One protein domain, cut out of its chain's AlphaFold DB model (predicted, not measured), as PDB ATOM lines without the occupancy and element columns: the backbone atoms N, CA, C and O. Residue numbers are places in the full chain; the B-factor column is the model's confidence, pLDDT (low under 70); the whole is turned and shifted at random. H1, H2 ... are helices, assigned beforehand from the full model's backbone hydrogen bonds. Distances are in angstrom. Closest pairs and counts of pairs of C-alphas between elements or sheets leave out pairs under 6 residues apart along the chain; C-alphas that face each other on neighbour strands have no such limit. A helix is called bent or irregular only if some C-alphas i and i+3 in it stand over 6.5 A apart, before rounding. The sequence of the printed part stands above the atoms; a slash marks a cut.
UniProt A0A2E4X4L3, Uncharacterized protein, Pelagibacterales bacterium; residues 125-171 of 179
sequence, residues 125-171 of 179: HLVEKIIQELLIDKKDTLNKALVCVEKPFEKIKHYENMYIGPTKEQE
ATOM      1  N   HIS A 125     -32.347 -19.034 -40.531       93.25
ATOM      2  CA  HIS A 125     -31.906 -17.690 -40.922       93.25
ATOM      3  C   HIS A 125     -32.024 -17.431 -42.435       93.25
ATOM      4  O   HIS A 125     -32.253 -16.298 -42.851       93.25
ATOM      5  N   LEU A 126     -31.886 -18.472 -43.270       94.62
ATOM      6  CA  LEU A 126     -32.115 -18.367 -44.712       94.62
ATOM      7  C   LEU A 126     -33.605 -18.207 -45.000       94.62
ATOM      8  O   LEU A 126     -33.966 -17.382 -45.830       94.62
ATOM      9  N   VAL A 127     -34.456 -18.955 -44.292       94.62
ATOM     10  CA  VAL A 127     -35.917 -18.821 -44.391       94.62
ATOM     11  C   VAL A 127     -36.356 -17.414 -43.993       94.62
ATOM     12  O   VAL A 127     -37.072 -16.770 -44.753       94.62
ATOM     13  N   GLU A 128     -35.868 -16.899 -42.863       93.69
ATOM     14  CA  GLU A 128     -36.162 -15.536 -42.412       93.69
ATOM     15  C   GLU A 128     -35.714 -14.507 -43.450       93.69
ATOM     16  O   GLU A 128     -36.486 -13.646 -43.858       93.69
ATOM     17  N   LYS A 129     -34.490 -14.643 -43.972       94.06
ATOM     18  CA  LYS A 129     -33.992 -13.757 -45.023       94.06
ATOM     19  C   LYS A 129     -34.854 -13.804 -46.289       94.06
ATOM     20  O   LYS A 129     -35.098 -12.762 -46.886       94.06
ATOM     21  N   ILE A 130     -35.316 -14.988 -46.691       95.88
ATOM     22  CA  ILE A 130     -36.232 -15.152 -47.827       95.88
ATOM     23  C   ILE A 130     -37.542 -14.408 -47.562       95.88
ATOM     24  O   ILE A 130     -38.001 -13.680 -48.436       95.88
ATOM     25  N   ILE A 131     -38.120 -14.549 -46.369       95.19
ATOM     26  CA  ILE A 131     -39.350 -13.843 -45.990       95.19
ATOM     27  C   ILE A 131     -39.135 -12.326 -46.074       95.19
ATOM     28  O   ILE A 131     -39.915 -11.641 -46.731       95.19
ATOM     29  N   GLN A 132     -38.049 -11.810 -45.492       95.44
ATOM     30  CA  GLN A 132     -37.727 -10.379 -45.519       95.44
ATOM     31  C   GLN A 132     -37.486  -9.845 -46.938       95.44
ATOM     32  O   GLN A 132     -37.912  -8.739 -47.263       95.44
ATOM     33  N   GLU A 133     -36.830 -10.619 -47.807       97.56
ATOM     34  CA  GLU A 133     -36.644 -10.247 -49.215       97.56
ATOM     35  C   GLU A 133     -37.976 -10.204 -49.974       97.56
ATOM     36  O   GLU A 133     -38.218  -9.259 -50.727       97.56
ATOM     37  N   LEU A 134     -38.864 -11.175 -49.743       96.81
ATOM     38  CA  LEU A 134     -40.163 -11.242 -50.412       96.81
ATOM     39  C   LEU A 134     -41.090 -10.081 -50.032       96.81
ATOM     40  O   LEU A 134     -41.867  -9.645 -50.877       96.81
ATOM     41  N   LEU A 135     -40.985  -9.541 -48.812       96.94
ATOM     42  CA  LEU A 135     -41.749  -8.358 -48.385       96.94
ATOM     43  C   LEU A 135     -41.417  -7.090 -49.190       96.94
ATOM     44  O   LEU A 135     -42.209  -6.152 -49.204       96.94
ATOM     45  N   ILE A 136     -40.258  -7.060 -49.851       97.50
ATOM     46  CA  ILE A 136     -39.812  -5.963 -50.722       97.50
ATOM     47  C   ILE A 136     -39.639  -6.423 -52.179       97.50
ATOM     48  O   ILE A 136     -38.799  -5.887 -52.905       97.50
ATOM     49  N   ASP A 137     -40.399  -7.449 -52.584       96.50
ATOM     50  CA  ASP A 137     -40.435  -8.028 -53.935       96.50
ATOM     51  C   ASP A 137     -39.082  -8.544 -54.469       96.50
ATOM     52  O   ASP A 137     -38.880  -8.691 -55.678       96.50
ATOM     53  N   LYS A 138     -38.144  -8.890 -53.578       98.00
ATOM     54  CA  LYS A 138     -36.863  -9.523 -53.929       98.00
ATOM     55  C   LYS A 138     -36.924 -11.038 -53.759       98.00
ATOM     56  O   LYS A 138     -37.611 -11.564 -52.889       98.00
ATOM     57  N   LYS A 139     -36.191 -11.759 -54.616       96.56
ATOM     58  CA  LYS A 139     -36.188 -13.238 -54.668       96.56
ATOM     59  C   LYS A 139     -34.784 -13.840 -54.745       96.56
ATOM     60  O   LYS A 139     -34.639 -15.026 -55.031       96.56
ATOM     61  N   ASP A 140     -33.742 -13.046 -54.520       95.75
ATOM     62  CA  ASP A 140     -32.351 -13.457 -54.718       95.75
ATOM     63  C   ASP A 140     -31.958 -14.666 -53.861       95.75
ATOM     64  O   ASP A 140     -31.404 -15.637 -54.380       95.75
ATOM     65  N   THR A 141     -32.240 -14.631 -52.556       95.62
ATOM     66  CA  THR A 141     -31.918 -15.734 -51.640       95.62
ATOM     67  C   THR A 141     -32.810 -16.941 -51.908       95.62
ATOM     68  O   THR A 141     -32.309 -18.064 -51.882       95.62
ATOM     69  N   LEU A 142     -34.086 -16.734 -52.253       96.44
ATOM     70  CA  LEU A 142     -35.000 -17.819 -52.620       96.44
ATOM     71  C   LEU A 142     -34.484 -18.584 -53.841       96.44
ATOM     72  O   LEU A 142     -34.326 -19.799 -53.781       96.44
ATOM     73  N   ASN A 143     -34.161 -17.874 -54.922       95.94
ATOM     74  CA  ASN A 143     -33.677 -18.485 -56.159       95.94
ATOM     75  C   ASN A 143     -32.378 -19.270 -55.923       95.94
ATOM     76  O   ASN A 143     -32.239 -20.390 -56.407       95.94
ATOM     77  N   LYS A 144     -31.449 -18.726 -55.124       95.75
ATOM     78  CA  LYS A 144     -30.213 -19.431 -54.739       95.75
ATOM     79  C   LYS A 144     -30.503 -20.672 -53.895       95.75
ATOM     80  O   LYS A 144     -29.913 -21.724 -54.126       95.75
ATOM     81  N   ALA A 145     -31.409 -20.559 -52.923       95.56
ATOM     82  CA  ALA A 145     -31.763 -21.661 -52.043       95.56
ATOM     83  C   ALA A 145     -32.441 -22.803 -52.809       95.56
ATOM     84  O   ALA A 145     -32.102 -23.954 -52.564       95.56
ATOM     85  N   LEU A 146     -33.321 -22.502 -53.773       95.31
ATOM     86  CA  LEU A 146     -33.963 -23.513 -54.620       95.31
ATOM     87  C   LEU A 146     -32.933 -24.355 -55.383       95.31
ATOM     88  O   LEU A 146     -32.992 -25.580 -55.317       95.31
ATOM     89  N   VAL A 147     -31.924 -23.724 -55.994       95.62
ATOM     90  CA  VAL A 147     -30.845 -24.458 -56.680       95.62
ATOM     91  C   VAL A 147     -30.065 -25.358 -55.711       95.62
ATOM     92  O   VAL A 147     -29.719 -26.489 -56.048       95.62
ATOM     93  N   CYS A 148     -29.797 -24.892 -54.487       95.56
ATOM     94  CA  CYS A 148     -29.108 -25.699 -53.476       95.56
ATOM     95  C   CYS A 148     -29.970 -26.855 -52.930       95.56
ATOM     96  O   CYS A 148     -29.428 -27.923 -52.648       95.56
ATOM     97  N   VAL A 149     -31.288 -26.666 -52.783       95.31
ATOM     98  CA  VAL A 149     -32.228 -27.708 -52.321       95.31
ATOM     99  C   VAL A 149     -32.325 -28.858 -53.314       95.31
ATOM    100  O   VAL A 149     -32.450 -30.001 -52.886       95.31
ATOM    101  N   GLU A 150     -32.243 -28.584 -54.616       95.62
ATOM    102  CA  GLU A 150     -32.269 -29.627 -55.650       95.62
ATOM    103  C   GLU A 150     -31.046 -30.550 -55.591       95.62
ATOM    104  O   GLU A 150     -31.114 -31.710 -55.998       95.62
ATOM    105  N   LYS A 151     -29.920 -30.052 -55.062       94.62
ATOM    106  CA  LYS A 151     -28.650 -30.784 -54.974       94.62
ATOM    107  C   LYS A 151     -28.024 -30.650 -53.585       94.62
ATOM    108  O   LYS A 151     -26.896 -30.172 -53.454       94.62
ATOM    109  N   PRO A 152     -28.701 -31.112 -52.520       95.81
ATOM    110  CA  PRO A 152     -28.321 -30.760 -51.158       95.81
ATOM    111  C   PRO A 152     -27.008 -31.417 -50.728       95.81
ATOM    112  O   PRO A 152     -26.378 -30.956 -49.786       95.81
ATOM    113  N   PHE A 153     -26.561 -32.471 -51.417       96.00
ATOM    114  CA  PHE A 153     -25.297 -33.170 -51.166       96.00
ATOM    115  C   PHE A 153     -24.121 -32.641 -52.002       96.00
ATOM    116  O   PHE A 153     -22.976 -33.040 -51.765       96.00
ATOM    117  N   GLU A 154     -24.365 -31.734 -52.947       92.94
ATOM    118  CA  GLU A 154     -23.329 -31.127 -53.781       92.94
ATOM    119  C   GLU A 154     -22.966 -29.738 -53.245       92.94
ATOM    120  O   GLU A 154     -23.831 -28.932 -52.905       92.94
ATOM    121  N   LYS A 155     -21.663 -29.439 -53.173       88.38
ATOM    122  CA  LYS A 155     -21.191 -28.095 -52.826       88.38
ATOM    123  C   LYS A 155     -21.001 -27.297 -54.113       88.38
ATOM    124  O   LYS A 155     -20.052 -27.530 -54.858       88.38
ATOM    125  N   ILE A 156     -21.901 -26.357 -54.370       89.75
ATOM    126  CA  ILE A 156     -21.890 -25.496 -55.553       89.75
ATOM    127  C   ILE A 156     -21.005 -24.283 -55.251       89.75
ATOM    128  O   ILE A 156     -21.326 -23.465 -54.390       89.75
ATOM    129  N   LYS A 157     -19.884 -24.153 -55.968       85.75
ATOM    130  CA  LYS A 157     -18.837 -23.146 -55.697       85.75
ATOM    131  C   LYS A 157     -19.350 -21.698 -55.671       85.75
ATOM    132  O   LYS A 157     -18.811 -20.870 -54.952       85.75
ATOM    133  N   HIS A 158     -20.391 -21.370 -56.435       88.31
ATOM    134  CA  HIS A 158     -20.956 -20.011 -56.470       88.31
ATOM    135  C   HIS A 158     -21.925 -19.698 -55.317       88.31
ATOM    136  O   HIS A 158     -22.335 -18.548 -55.176       88.31
ATOM    137  N   TYR A 159     -22.266 -20.683 -54.481       90.38
ATOM    138  CA  TYR A 159     -23.213 -20.544 -53.369       90.38
ATOM    139  C   TYR A 159     -22.582 -20.852 -52.010       90.38
ATOM    140  O   TYR A 159     -23.270 -21.287 -51.093       90.38
ATOM    141  N   GLU A 160     -21.277 -20.612 -51.847       88.19
ATOM    142  CA  GLU A 160     -20.568 -20.898 -50.591       88.19
ATOM    143  C   GLU A 160     -21.228 -20.264 -49.360       88.19
ATOM    144  O   GLU A 160     -21.330 -20.907 -48.315       88.19
ATOM    145  N   ASN A 161     -21.759 -19.049 -49.510       89.75
ATOM    146  CA  ASN A 161     -22.473 -18.321 -48.465       89.75
ATOM    147  C   ASN A 161     -23.782 -19.000 -48.015       89.75
ATOM    148  O   ASN A 161     -24.264 -18.708 -46.928       89.75
ATOM    149  N   MET A 162     -24.354 -19.896 -48.826       92.81
ATOM    150  CA  MET A 162     -25.594 -20.618 -48.511       92.81
ATOM    151  C   MET A 162     -25.367 -21.814 -47.575       92.81
ATOM    152  O   MET A 162     -26.327 -22.354 -47.033       92.81
ATOM    153  N   TYR A 163     -24.117 -22.245 -47.388       92.00
ATOM    154  CA  TYR A 163     -23.769 -23.403 -46.551       92.00
ATOM    155  C   TYR A 163     -23.306 -23.006 -45.141       92.00
ATOM    156  O   TYR A 163     -23.135 -23.860 -44.268       92.00
ATOM    157  N   ILE A 164     -23.085 -21.712 -44.907       90.31
ATOM    158  CA  ILE A 164     -22.564 -21.193 -43.641       90.31
ATOM    159  C   ILE A 164     -23.667 -21.265 -42.572       90.31
ATOM    160  O   ILE A 164     -24.855 -21.101 -42.859       90.31
ATOM    161  N   GLY A 165     -23.278 -21.581 -41.335       88.44
ATOM    162  CA  GLY A 165     -24.177 -21.481 -40.185       88.44
ATOM    163  C   GLY A 165     -24.584 -20.022 -39.912       88.44
ATOM    164  O   GLY A 165     -23.921 -19.108 -40.401       88.44
ATOM    165  N   PRO A 166     -25.668 -19.787 -39.153       88.62
ATOM    166  CA  PRO A 166     -26.045 -18.430 -38.762       88.62
ATOM    167  C   PRO A 166     -24.937 -17.771 -37.927       88.62
ATOM    168  O   PRO A 166     -24.283 -18.437 -37.122       88.62
ATOM    169  N   THR A 167     -24.749 -16.459 -38.078       86.06
ATOM    170  CA  THR A 167     -24.087 -15.657 -37.035       86.06
ATOM    171  C   THR A 167     -25.003 -15.520 -35.818       86.06
ATOM    172  O   THR A 167     -26.204 -15.782 -35.913       86.06
ATOM    173  N   LYS A 168     -24.470 -15.056 -34.681       81.88
ATOM    174  CA  LYS A 168     -25.271 -14.833 -33.462       81.88
ATOM    175  C   LYS A 168     -26.457 -13.897 -33.708       81.88
ATOM    176  O   LYS A 168     -27.539 -14.108 -33.181       81.88
ATOM    177  N   GLU A 169     -26.274 -12.885 -34.548       79.19
ATOM    178  CA  GLU A 169     -27.307 -11.905 -34.908       79.19
ATOM    179  C   GLU A 169     -28.353 -12.476 -35.877       79.19
ATOM    180  O   GLU A 169     -29.432 -11.914 -36.032       79.19
ATOM    181  N   GLN A 170     -28.028 -13.583 -36.548       85.12
ATOM    182  CA  GLN A 170     -28.901 -14.286 -37.486       85.12
ATOM    183  C   GLN A 170     -29.658 -15.444 -36.821       85.12
ATOM    184  O   GLN A 170     -30.436 -16.129 -37.491       85.12
ATOM    185  N   GLU A 171     -29.432 -15.701 -35.531       80.88
ATOM    186  CA  GLU A 171     -30.150 -16.737 -34.800       80.88
ATOM    187  C   GLU A 171     -31.639 -16.390 -34.701       80.88
ATOM    188  O   GLU A 171     -32.063 -15.434 -34.054       80.88
TER     189      GLU A 171
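AT A GLANCE: This is residues 125 to 171 of the 179 residues of an uncharacterized protein of Pelagibacterales bacterium (UniProt A0A2E4X4L3). Three helices form an arch, with the longest, H2, as its crossbar; H1 slants away from H2 on one side, and the short, irregular H3 crosses H2's direction on another side. The three centres make a triangle, and a tail of residues 163 to 171 folds back until C-alpha 171 is 6.4 A from C-alpha 125. The printed part has 47 residues with three named helices, H1, H2 and H3 in chain order, and no named strand; 27 residues are in the helices, and the class is all helix. The whole is only just compact, close to loose, with a radius of gyration of the C-alphas of 11.1 A, and only just flat, spanning 29 by 25 by 14 A.

HOW THE PARTS SIT: H1, residues 125 to 134, is followed by a tight link of five residues and then by H2, residues 140 to 150. H1 and H2 touch; their closest C-alphas are those of Ile 130 and Leu 142, 5.6 A apart. They run opposite ways at a steep tilt of 49 degrees, and their centres are 11.7 A apart. A short link of six residues leads from H2 to H3, residues 157 to 162. H2 and H3 touch, with the C-alphas of Ala 145 and Met 162 the closest at 7.2 A. Their lines are only just about perpendicular, at 70.4 degrees. H1 and H3 are close but not clearly touching: their closest C-alphas, those of Leu 126 and Met 162, are 7.9 A apart, and their lines are about perpendicular at 85 degrees. In H1 and H2 every O i to N i+4 pair is within hydrogen-bond range; in H3 0 of 2 are, and 1 of its 3 O i to N i+3 pairs is.

IN THESE COORDINATES: H1 begins at C-alpha 125, at (-31.906, -17.690, -40.922), and measures 14.1 A from first to last C-alpha. H2 begins at C-alpha 140, at (-32.351, -13.457, -54.718), and measures 16.2 A. H3 measures 10.2 A and ends at C-alpha 162, at (-25.594, -20.618, -48.511). H3 is irregular, with C-alphas 158 and 161 8.3 A apart, and its line is a rough one.

THE WHOLE: The two C-alphas farthest apart are those of Ile 136 and Phe 153, at 30.8 A. The printed part has no cut, and no link between the helices is long. The mean pLDDT of the printed part is 92.6, with 89 for H3, and no printed residue is under 70.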